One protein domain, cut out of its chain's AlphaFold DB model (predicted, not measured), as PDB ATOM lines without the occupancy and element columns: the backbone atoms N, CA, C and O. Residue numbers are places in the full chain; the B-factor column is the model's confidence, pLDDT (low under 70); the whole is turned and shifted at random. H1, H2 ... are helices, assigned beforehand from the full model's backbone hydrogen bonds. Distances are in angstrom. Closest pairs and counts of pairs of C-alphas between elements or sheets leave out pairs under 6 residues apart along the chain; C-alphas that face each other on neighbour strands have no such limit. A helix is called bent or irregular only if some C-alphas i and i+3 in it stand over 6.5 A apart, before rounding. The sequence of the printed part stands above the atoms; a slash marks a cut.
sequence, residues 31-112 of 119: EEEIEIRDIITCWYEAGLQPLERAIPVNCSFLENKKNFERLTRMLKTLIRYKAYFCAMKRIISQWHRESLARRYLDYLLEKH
ATOM      1  N   GLU A  31      34.777  43.359 -12.000       91.81
ATOM      2  CA  GLU A  31      34.471  43.252 -10.565       91.81
ATOM      3  C   GLU A  31      35.632  42.612  -9.795       91.81
ATOM      4  O   GLU A  31      36.058  43.136  -8.766       91.81
ATOM      5  N   GLU A  32      36.256  41.572 -10.354       93.31
ATOM      6  CA  GLU A  32      37.407  40.900  -9.747       93.31
ATOM      7  C   GLU A  32      38.605  41.840  -9.581       93.31
ATOM      8  O   GLU A  32      39.416  41.665  -8.672       93.31
ATOM      9  N   GLU A  33      38.732  42.854 -10.445       92.88
ATOM     10  CA  GLU A  33      39.780  43.863 -10.323       92.88
ATOM     11  C   GLU A  33      39.503  44.847  -9.184       92.88
ATOM     12  O   GLU A  33      40.435  45.239  -8.481       92.88
ATOM     13  N   ILE A  34      38.240  45.226  -8.983       91.94
ATOM     14  CA  ILE A  34      37.827  46.067  -7.854       91.94
ATOM     15  C   ILE A  34      38.086  45.307  -6.551       91.94
ATOM     16  O   ILE A  34      38.816  45.784  -5.682       91.94
ATOM     17  N   GLU A  35      37.579  44.080  -6.458       94.44
ATOM     18  CA  GLU A  35      37.701  43.251  -5.262       94.44
ATOM     19  C   GLU A  35      39.159  42.944  -4.915       94.44
ATOM     20  O   GLU A  35      39.589  43.133  -3.774       94.44
ATOM     21  N   ILE A  36      39.965  42.497  -5.889       95.25
ATOM     22  CA  ILE A  36      41.357  42.139  -5.605       95.25
ATOM     23  C   ILE A  36      42.192  43.365  -5.239       95.25
ATOM     24  O   ILE A  36      43.152  43.235  -4.484       95.25
ATOM     25  N   ARG A  37      41.832  44.563  -5.720       94.38
ATOM     26  CA  ARG A  37      42.499  45.810  -5.336       94.38
ATOM     27  C   ARG A  37      42.267  46.130  -3.863       94.38
ATOM     28  O   ARG A  37      43.232  46.456  -3.167       94.38
ATOM     29  N   ASP A  38      41.044  45.965  -3.374       94.50
ATOM     30  CA  ASP A  38      40.721  46.158  -1.957       94.50
ATOM     31  C   ASP A  38      41.411  45.102  -1.088       94.50
ATOM     32  O   ASP A  38      42.014  45.403  -0.054       94.50
ATOM     33  N   ILE A  39      41.418  43.854  -1.556       95.62
ATOM     34  CA  ILE A  39      42.053  42.742  -0.851       95.62
ATOM     35  C   ILE A  39      43.576  42.910  -0.784       95.62
ATOM     36  O   ILE A  39      44.172  42.668   0.266       95.62
ATOM     37  N   ILE A  40      44.220  43.340  -1.871       95.94
ATOM     38  CA  ILE A  40      45.660  43.626  -1.906       95.94
ATOM     39  C   ILE A  40      45.998  44.810  -0.996       95.94
ATOM     40  O   ILE A  40      47.002  44.755  -0.284       95.94
ATOM     41  N   THR A  41      45.160  45.849  -0.982       94.94
ATOM     42  CA  THR A  41      45.309  46.990  -0.066       94.94
ATOM     43  C   THR A  41      45.271  46.512   1.384       94.94
ATOM     44  O   THR A  41      46.209  46.759   2.137       94.94
ATOM     45  N   CYS A  42      44.270  45.709   1.748       95.69
ATOM     46  CA  CYS A  42      44.164  45.113   3.079       95.69
ATOM     47  C   CYS A  42      45.357  44.199   3.412       95.69
ATOM     48  O   CYS A  42      45.917  44.268   4.507       95.69
ATOM     49  N   TRP A  43      45.807  43.369   2.465       97.06
ATOM     50  CA  TRP A  43      47.005  42.542   2.635       97.06
ATOM     51  C   TRP A  43      48.256  43.384   2.907       97.06
ATOM     52  O   TRP A  43      49.067  43.019   3.762       97.06
ATOM     53  N   TYR A  44      48.410  44.515   2.219       95.75
ATOM     54  CA  TYR A  44      49.536  45.416   2.420       95.75
ATOM     55  C   TYR A  44      49.454  46.124   3.778       95.75
ATOM     56  O   TYR A  44      50.384  46.019   4.578       95.75
ATOM     57  N   GLU A  45      48.340  46.794   4.065       95.44
ATOM     58  CA  GLU A  45      48.175  47.659   5.239       95.44
ATOM     59  C   GLU A  45      48.047  46.882   6.551       95.44
ATOM     60  O   GLU A  45      48.615  47.284   7.564       95.44
ATOM     61  N   ALA A  46      47.331  45.754   6.548       94.12
ATOM     62  CA  ALA A  46      47.111  44.943   7.746       94.12
ATOM     63  C   ALA A  46      48.079  43.754   7.858       94.12
ATOM     64  O   ALA A  46      48.207  43.161   8.931       94.12
ATOM     65  N   GLY A  47      48.743  43.370   6.765       94.94
ATOM     66  CA  GLY A  47      49.649  42.224   6.719       94.94
ATOM     67  C   GLY A  47      51.113  42.630   6.621       94.94
ATOM     68  O   GLY A  47      51.869  42.460   7.577       94.94
ATOM     69  N   LEU A  48      51.525  43.119   5.449       94.25
ATOM     70  CA  LEU A  48      52.940  43.344   5.150       94.25
ATOM     71  C   LEU A  48      53.524  44.513   5.950       94.25
ATOM     72  O   LEU A  48      54.547  44.348   6.609       94.25
ATOM     73  N   GLN A  49      52.868  45.671   5.938       94.06
ATOM     74  CA  GLN A  49      53.379  46.883   6.579       94.06
ATOM     75  C   GLN A  49      53.563  46.724   8.107       94.06
ATOM     76  O   GLN A  49      54.609  47.133   8.622       94.06
ATOM     77  N   PRO A  50      52.633  46.107   8.868       92.56
ATOM     78  CA  PRO A  50      52.845  45.842  10.291       92.56
ATOM     79  C   PRO A  50      53.974  44.841  10.550       92.56
ATOM     80  O   PRO A  50      54.647  44.938  11.575       92.56
ATOM     81  N   LEU A  51      54.196  43.889   9.638       91.56
ATOM     82  CA  LEU A  51      55.290  42.927   9.738       91.56
ATOM     83  C   LEU A  51      56.653  43.585   9.474       91.56
ATOM     84  O   LEU A  51      57.589  43.330  10.223       91.56
ATOM     85  N   GLU A  52      56.756  44.461   8.469       89.75
ATOM     86  CA  GLU A  52      57.973  45.240   8.175       89.75
ATOM     87  C   GLU A  52      58.382  46.145   9.346       89.75
ATOM     88  O   GLU A  52      59.568  46.335   9.607       89.75
ATOM     89  N   ARG A  53      57.399  46.702  10.062       89.38
ATOM     90  CA  ARG A  53      57.624  47.590  11.213       89.38
ATOM     91  C   ARG A  53      57.839  46.844  12.532       89.38
ATOM     92  O   ARG A  53      58.222  47.467  13.521       89.38
ATOM     93  N   ALA A  54      57.549  45.546  12.585       86.69
ATOM     94  CA  ALA A  54      57.628  44.779  13.821       86.69
ATOM     95  C   ALA A  54      59.079  44.443  14.187       86.69
ATOM     96  O   ALA A  54      59.876  44.010  13.357       86.69
ATOM     97  N   ILE A  55      59.403  44.579  15.473       81.50
ATOM     98  CA  ILE A  55      60.703  44.183  16.016       81.50
ATOM     99  C   ILE A  55      60.658  42.670  16.306       81.50
ATOM    100  O   ILE A  55      59.811  42.255  17.102       81.50
ATOM    101  N   PRO A  56      61.561  41.843  15.742       74.56
ATOM    102  CA  PRO A  56      61.489  40.375  15.822       74.56
ATOM    103  C   PRO A  56      61.479  39.773  17.234       74.56
ATOM    104  O   PRO A  56      61.077  38.628  17.412       74.56
ATOM    105  N   VAL A  57      61.927  40.533  18.235       72.81
ATOM    106  CA  VAL A  57      62.035  40.102  19.639       72.81
ATOM    107  C   VAL A  57      60.736  40.330  20.429       72.81
ATOM    108  O   VAL A  57      60.634  39.926  21.583       72.81
ATOM    109  N   ASN A  58      59.739  40.989  19.830       74.81
ATOM    110  CA  ASN A  58      58.471  41.315  20.477       74.81
ATOM    111  C   ASN A  58      57.408  40.241  20.187       74.81
ATOM    112  O   ASN A  58      57.300  39.752  19.061       74.81
ATOM    113  N   CYS A  59      56.567  39.914  21.171       69.62
ATOM    114  CA  CYS A  59      55.417  39.021  21.002       69.62
ATOM    115  C   CYS A  59      54.489  39.460  19.851       69.62
ATOM    116  O   CYS A  59      53.941  38.606  19.154       69.62
ATOM    117  N   SER A  60      54.397  40.769  19.579       80.31
ATOM    118  CA  SER A  60      53.620  41.319  18.458       80.31
ATOM    119  C   SER A  60      54.130  40.895  17.073       80.31
ATOM    120  O   SER A  60      53.353  40.834  16.121       80.31
ATOM    121  N   PHE A  61      55.416  40.543  16.933       87.56
ATOM    122  CA  PHE A  61      55.969  40.067  15.662       87.56
ATOM    123  C   PHE A  61      55.335  38.743  15.239       87.56
ATOM    124  O   PHE A  61      54.991  38.559  14.071       87.56
ATOM    125  N   LEU A  62      55.144  37.819  16.187       88.44
ATOM    126  CA  LEU A  62      54.541  36.521  15.896       88.44
ATOM    127  C   LEU A  62      53.082  36.672  15.449       88.44
ATOM    128  O   LEU A  62      52.640  35.965  14.545       88.44
ATOM    129  N   GLU A  63      52.343  37.595  16.057       90.50
ATOM    130  CA  GLU A  63      50.958  37.901  15.687       90.50
ATOM    131  C   GLU A  63      50.877  38.545  14.301       90.50
ATOM    132  O   GLU A  63      50.127  38.064  13.448       90.50
ATOM    133  N   ASN A  64      51.720  39.546  14.028       92.06
ATOM    134  CA  ASN A  64      51.804  40.187  12.713       92.06
ATOM    135  C   ASN A  64      52.192  39.180  11.626       92.06
ATOM    136  O   ASN A  64      51.585  39.157  10.556       92.06
ATOM    137  N   LYS A  65      53.135  38.275  11.921       93.12
ATOM    138  CA  LYS A  65      53.513  37.183  11.019       93.12
ATOM    139  C   LYS A  65      52.332  36.256  10.732       93.12
ATOM    140  O   LYS A  65      52.056  35.974   9.568       93.12
ATOM    141  N   LYS A  66      51.600  35.812  11.761       93.69
ATOM    142  CA  LYS A  66      50.403  34.967  11.587       93.69
ATOM    143  C   LYS A  66      49.331  35.671  10.752       93.69
ATOM    144  O   LYS A  66      48.728  35.041   9.881       93.69
ATOM    145  N   ASN A  67      49.096  36.963  10.988       94.25
ATOM    146  CA  ASN A  67      48.118  37.727  10.216       94.25
ATOM    147  C   ASN A  67      48.545  37.872   8.750       94.25
ATOM    148  O   ASN A  67      47.752  37.602   7.847       94.25
ATOM    149  N   PHE A  68      49.814  38.202   8.505       96.00
ATOM    150  CA  PHE A  68      50.387  38.257   7.165       96.00
ATOM    151  C   PHE A  68      50.265  36.918   6.427       96.00
ATOM    152  O   PHE A  68      49.829  36.880   5.275       96.00
ATOM    153  N   GLU A  69      50.584  35.799   7.082       95.81
ATOM    154  CA  GLU A  69      50.445  34.459   6.504       95.81
ATOM    155  C   GLU A  69      48.987  34.122   6.167       95.81
ATOM    156  O   GLU A  69      48.715  33.546   5.109       95.81
ATOM    157  N   ARG A  70      48.039  34.504   7.033       96.75
ATOM    158  CA  ARG A  70      46.598  34.323   6.808       96.75
ATOM    159  C   ARG A  70      46.119  35.103   5.583       96.75
ATOM    160  O   ARG A  70      45.487  34.514   4.708       96.75
ATOM    161  N   LEU A  71      46.448  36.392   5.493       96.50
ATOM    162  CA  LEU A  71      46.075  37.247   4.358       96.50
ATOM    163  C   LEU A  71      46.749  36.771   3.061       96.50
ATOM    164  O   LEU A  71      46.114  36.690   2.014       96.50
ATOM    165  N   THR A  72      48.010  36.346   3.141       96.31
ATOM    166  CA  THR A  72      48.734  35.757   2.006       96.31
ATOM    167  C   THR A  72      48.090  34.451   1.535       96.31
ATOM    168  O   THR A  72      48.049  34.175   0.338       96.31
ATOM    169  N   ARG A  73      47.568  33.622   2.449       95.62
ATOM    170  CA  ARG A  73      46.834  32.400   2.087       95.62
ATOM    171  C   ARG A  73      45.528  32.723   1.367       95.62
ATOM    172  O   ARG A  73      45.214  32.048   0.398       95.62
ATOM    173  N   MET A  74      44.813  33.755   1.806       95.12
ATOM    174  CA  MET A  74      43.607  34.230   1.127       95.12
ATOM    175  C   MET A  74      43.919  34.680  -0.308       95.12
ATOM    176  O   MET A  74      43.275  34.196  -1.234       95.12
ATOM    177  N   LEU A  75      44.967  35.490  -0.511       95.81
ATOM    178  CA  LEU A  75      45.430  35.860  -1.856       95.81
ATOM    179  C   LEU A  75      45.763  34.631  -2.709       95.81
ATOM    180  O   LEU A  75      45.310  34.530  -3.843       95.81
ATOM    181  N   LYS A  76      46.494  33.656  -2.150       94.44
ATOM    182  CA  LYS A  76      46.809  32.393  -2.841       94.44
ATOM    183  C   LYS A  76      45.571  31.599  -3.247       94.44
ATOM    184  O   LYS A  76      45.627  30.891  -4.245       94.44
ATOM    185  N   THR A  77      44.492  31.660  -2.470       93.94
ATOM    186  CA  THR A  77      43.222  31.020  -2.829       93.94
ATOM    187  C   THR A  77      42.550  31.757  -3.982       93.94
ATOM    188  O   THR A  77      42.094  31.104  -4.913       93.94
ATOM    189  N   LEU A  78      42.530  33.093  -3.954       93.75
ATOM    190  CA  LEU A  78      41.892  33.911  -4.990       93.75
ATOM    191  C   LEU A  78      42.586  33.774  -6.344       93.75
ATOM    192  O   LEU A  78      41.917  33.565  -7.345       93.75
ATOM    193  N   ILE A  79      43.920  33.795  -6.387       94.38
ATOM    194  CA  ILE A  79      44.660  33.697  -7.659       94.38
ATOM    195  C   ILE A  79      44.544  32.331  -8.353       94.38
ATOM    196  O   ILE A  79      44.976  32.213  -9.491       94.38
ATOM    197  N   ARG A  80      43.938  31.317  -7.715       92.44
ATOM    198  CA  ARG A  80      43.544  30.065  -8.397       92.44
ATOM    199  C   ARG A  80      42.432  30.281  -9.412       92.44
ATOM    200  O   ARG A  80      42.256  29.489 -10.331       92.44
ATOM    201  N   TYR A  81      41.657  31.341  -9.234       94.31
ATOM    202  CA  TYR A  81      40.673  31.774 -10.201       94.31
ATOM    203  C   TYR A  81      41.361  32.689 -11.214       94.31
ATOM    204  O   TYR A  81      41.885  33.751 -10.870       94.31
ATOM    205  N   LYS A  82      41.335  32.283 -12.486       93.06
ATOM    206  CA  LYS A  82      42.076  32.947 -13.568       93.06
ATOM    207  C   LYS A  82      41.774  34.445 -13.693       93.06
ATOM    208  O   LYS A  82      42.686  35.219 -13.955       93.06
ATOM    209  N   ALA A  83      40.527  34.864 -13.473       94.19
ATOM    210  CA  ALA A  83      40.146  36.279 -13.516       94.19
ATOM    211  C   ALA A  83      40.907  37.113 -12.466       94.19
ATOM    212  O   ALA A  83      41.506  38.133 -12.807       94.19
ATOM    213  N   TYR A  84      40.989  36.630 -11.221       95.69
ATOM    214  CA  TYR A  84      41.751  37.275 -10.149       95.69
ATOM    215  C   TYR A  84      43.263  37.215 -10.389       95.69
ATOM    216  O   TYR A  84      43.958  38.183 -10.087       95.69
ATOM    217  N   PHE A  85      43.785  36.123 -10.962       95.44
ATOM    218  CA  PHE A  85      45.191  36.043 -11.378       95.44
ATOM    219  C   PHE A  85      45.538  37.144 -12.389       95.44
ATOM    220  O   PHE A  85      46.472  37.921 -12.171       95.44
ATOM    221  N   CYS A  86      44.758  37.250 -13.469       94.62
ATOM    222  CA  CYS A  86      44.960  38.253 -14.510       94.62
ATOM    223  C   CYS A  86      44.793  39.673 -13.953       94.62
ATOM    224  O   CYS A  86      45.649  40.525 -14.187       94.62
ATOM    225  N   ALA A  87      43.757  39.915 -13.144       95.06
ATOM    226  CA  ALA A  87      43.533  41.201 -12.487       95.06
ATOM    227  C   ALA A  87      44.694  41.605 -11.571       95.06
ATOM    228  O   ALA A  87      45.199  42.726 -11.657       95.06
ATOM    229  N   MET A  88      45.180  40.682 -10.742       95.06
ATOM    230  CA  MET A  88      46.316  40.923  -9.858       95.06
ATOM    231  C   MET A  88      47.584  41.252 -10.649       95.06
ATOM    232  O   MET A  88      48.262  42.226 -10.323       95.06
ATOM    233  N   LYS A  89      47.866  40.506 -11.725       94.81
ATOM    234  CA  LYS A  89      49.004  40.756 -12.621       94.81
ATOM    235  C   LYS A  89      48.941  42.151 -13.254       94.81
ATOM    236  O   LYS A  89      49.941  42.873 -13.252       94.81
ATOM    237  N   ARG A  90      47.758  42.576 -13.715       93.38
ATOM    238  CA  ARG A  90      47.531  43.933 -14.234       93.38
ATOM    239  C   ARG A  90      47.781  44.996 -13.167       93.38
ATOM    240  O   ARG A  90      48.569  45.910 -13.405       93.38
ATOM    241  N   ILE A  91      47.183  44.860 -11.983       92.62
ATOM    242  CA  ILE A  91      47.303  45.847 -10.898       92.62
ATOM    243  C   ILE A  91      48.763  46.056 -10.494       92.62
ATOM    244  O   ILE A  91      49.237  47.196 -10.475       92.62
ATOM    245  N   ILE A  92      49.498  44.976 -10.211       93.50
ATOM    246  CA  ILE A  92      50.880  45.088  -9.724       93.50
ATOM    247  C   ILE A  92      51.855  45.543 -10.815       93.50
ATOM    248  O   ILE A  92      52.909  46.099 -10.500       93.50
ATOM    249  N   SER A  93      51.507  45.384 -12.102       91.00
ATOM    250  CA  SER A  93      52.319  45.899 -13.213       91.00
ATOM    251  C   SER A  93      52.530  47.416 -13.122       91.00
ATOM    252  O   SER A  93      53.597  47.906 -13.504       91.00
ATOM    253  N   GLN A  94      51.551  48.129 -12.548       89.56
ATOM    254  CA  GLN A  94      51.550  49.582 -12.358       89.56
ATOM    255  C   GLN A  94      52.332  50.034 -11.117       89.56
ATOM    256  O   GLN A  94      52.570  51.225 -10.935       89.56
ATOM    257  N   TRP A  95      52.716  49.112 -10.231       90.50
ATOM    258  CA  TRP A  95      53.414  49.443  -8.990       90.50
ATOM    259  C   TRP A  95      54.913  49.635  -9.218       90.50
ATOM    260  O   TRP A  95      55.485  49.106 -10.170       90.50
ATOM    261  N   HIS A  96      55.602  50.337  -8.315       89.56
ATOM    262  CA  HIS A  96      57.052  50.515  -8.423       89.56
ATOM    263  C   HIS A  96      57.793  49.165  -8.338       89.56
ATOM    264  O   HIS A  96      57.587  48.405  -7.385       89.56
ATOM    265  N   ARG A  97      58.672  48.876  -9.314       81.56
ATOM    266  CA  ARG A  97      59.414  47.595  -9.449       81.56
ATOM    267  C   ARG A  97      60.228  47.217  -8.213       81.56
ATOM    268  O   ARG A  97      60.418  46.039  -7.932       81.56
ATOM    269  N   GLU A  98      60.713  48.210  -7.483       84.88
ATOM    270  CA  GLU A  98      61.576  47.988  -6.319       84.88
ATOM    271  C   GLU A  98      60.799  47.833  -5.010       84.88
ATOM    272  O   GLU A  98      61.399  47.530  -3.983       84.88
ATOM    273  N   SER A  99      59.472  48.005  -5.023       91.00
ATOM    274  CA  SER A  99      58.679  47.819  -3.808       91.00
ATOM    275  C   SER A  99      58.692  46.351  -3.369       91.00
ATOM    276  O   SER A  99      58.484  45.441  -4.180       91.00
ATOM    277  N   LEU A 100      58.912  46.113  -2.070       91.00
ATOM    278  CA  LEU A 100      58.879  44.762  -1.503       91.00
ATOM    279  C   LEU A 100      57.519  44.101  -1.748       91.00
ATOM    280  O   LEU A 100      57.459  42.935  -2.127       91.00
ATOM    281  N   ALA A 101      56.443  44.878  -1.598       93.50
ATOM    282  CA  ALA A 101      55.080  44.442  -1.855       93.50
ATOM    283  C   ALA A 101      54.922  43.883  -3.275       93.50
ATOM    284  O   ALA A 101      54.495  42.740  -3.427       93.50
ATOM    285  N   ARG A 102      55.345  44.629  -4.307       94.06
ATOM    286  CA  ARG A 102      55.296  44.145  -5.691       94.06
ATOM    287  C   ARG A 102      56.110  42.867  -5.867       94.06
ATOM    288  O   ARG A 102      55.569  41.896  -6.373       94.06
ATOM    289  N   ARG A 103      57.366  42.842  -5.408       93.75
ATOM    290  CA  ARG A 103      58.238  41.656  -5.534       93.75
ATOM    291  C   ARG A 103      57.626  40.414  -4.890       93.75
ATOM    292  O   ARG A 103      57.724  39.320  -5.435       93.75
ATOM    293  N   TYR A 104      56.992  40.579  -3.731       94.38
ATOM    294  CA  TYR A 104      56.336  39.477  -3.041       94.38
ATOM    295  C   TYR A 104      55.115  38.976  -3.817       94.38
ATOM    296  O   TYR A 104      54.929  37.769  -3.956       94.38
ATOM    297  N   LEU A 105      54.289  39.885  -4.339       95.31
ATOM    298  CA  LEU A 105      53.120  39.523  -5.137       95.31
ATOM    299  C   LEU A 105      53.515  38.892  -6.482       95.31
ATOM    300  O   LEU A 105      52.924  37.882  -6.854       95.31
ATOM    301  N   ASP A 106      54.553  39.406  -7.149       94.38
ATOM    302  CA  ASP A 106      55.155  38.801  -8.347       94.38
ATOM    303  C   ASP A 106      55.597  37.353  -8.045       94.38
ATOM    304  O   ASP A 106      55.190  36.421  -8.740       94.38
ATOM    305  N   TYR A 107      56.304  37.124  -6.928       93.69
ATOM    306  CA  TYR A 107      56.681  35.775  -6.479       93.69
ATOM    307  C   TYR A 107      55.468  34.851  -6.258       93.69
ATOM    308  O   TYR A 107      55.522  33.660  -6.579       93.69
ATOM    309  N   LEU A 108      54.363  35.361  -5.698       93.75
ATOM    310  CA  LEU A 108      53.145  34.564  -5.512       93.75
ATOM    311  C   LEU A 108      52.542  34.124  -6.851       93.75
ATOM    312  O   LEU A 108      52.130  32.966  -6.963       93.75
ATOM    313  N   LEU A 109      52.509  35.015  -7.844       93.62
ATOM    314  CA  LEU A 109      51.994  34.714  -9.180       93.62
ATOM    315  C   LEU A 109      52.897  33.719  -9.926       93.62
ATOM    316  O   LEU A 109      52.396  32.747 -10.486       93.62
ATOM    317  N   GLU A 110      54.219  33.890  -9.883       91.56
ATOM    318  CA  GLU A 110      55.175  32.957 -10.506       91.56
ATOM    319  C   GLU A 110      55.083  31.550  -9.901       91.56
ATOM    320  O   GLU A 110      55.081  30.531 -10.604       91.56
ATOM    321  N   LYS A 111      54.952  31.481  -8.572       89.62
ATOM    322  CA  LYS A 111      54.776  30.213  -7.863       89.62
ATOM    323  C   LYS A 111      53.461  29.532  -8.229       89.62
ATOM    324  O   LYS A 111      53.439  28.308  -8.322       89.62
ATOM    325  N   HIS A 112      52.393  30.306  -8.422       85.62
ATOM    326  CA  HIS A 112      51.096  29.790  -8.848       85.62
ATOM    327  C   HIS A 112      51.185  29.108 -10.218       85.62
ATOM    328  O   HIS A 112      50.831  27.936 -10.339       85.62
TER     329      HIS A 112
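What this domain is: This is residues 31 to 112 of the 119 residues of an uncharacterized protein of Vibrio sp. 10N.286.49.C2 (UniProt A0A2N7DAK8). Two long helices, H1 and H2, form a hairpin that makes the long axis, and a second, shorter helical hairpin, H3 and H4, is set steeply to it near the end away from the H1 to H2 link. H3 packs on residues 32 to 37 of H1, and H4 folds back beside H3. The printed part has 82 residues with four named helices, H1, H2, H3 and H4 in chain order, and no named strand; the class is all helix. It is compact, with a radius of gyration of the C-alphas of 12.9 A, and elongated, spanning 39 by 25 by 22 A.

How they stand to each other: H1, residues 31 to 53, touches H2, residues 59 to 78, at a shallow tilt of 20 degrees, opposite ways; their closest C-alphas, of Gly 47 and Phe 68, are 4.1 A apart. With residues 32 to 37 alone, H1 touches H3, residues 82 to 93, the same way at a steep tilt of 56 degrees; the closest C-alphas, of Glu 33 and Ala 87, are 5.1 A apart. H3 and H4, residues 100 to 112, touch as a hairpin at a shallow tilt of 30 degrees, with the closest C-alphas, of Ile 92 and Arg 102, 6.1 A apart. H4 is close to but not clearly touching H2; their closest C-alphas, of Lys 76 and Leu 108, are 7.2 A apart. Every O i to N i+4 pair is within hydrogen-bond range in H3 and H4, against 17 of 19 in H1 and 15 of 16 in H2.

Where its parts are: H1 begins at C-alpha 31, (34.471, 43.252, -10.565), and is 32.1 A long; it is only just irregular, with C-alphas 46 and 49 6.7 A apart. H2 is 29.7 A long, H3 16.5 A and H4 18.4 A, ending at C-alpha 112, (51.096, 29.790, -8.848).

The domain as a whole: The two C-alphas farthest apart, of Glu 31 and Val 57, are 41.0 A apart. The printed part has no cut; the links H1 to H2 and H2 to H3 are tight, and H3 to H4 is short. The mean pLDDT of the printed part is 91.8, and residue 59 is under 70.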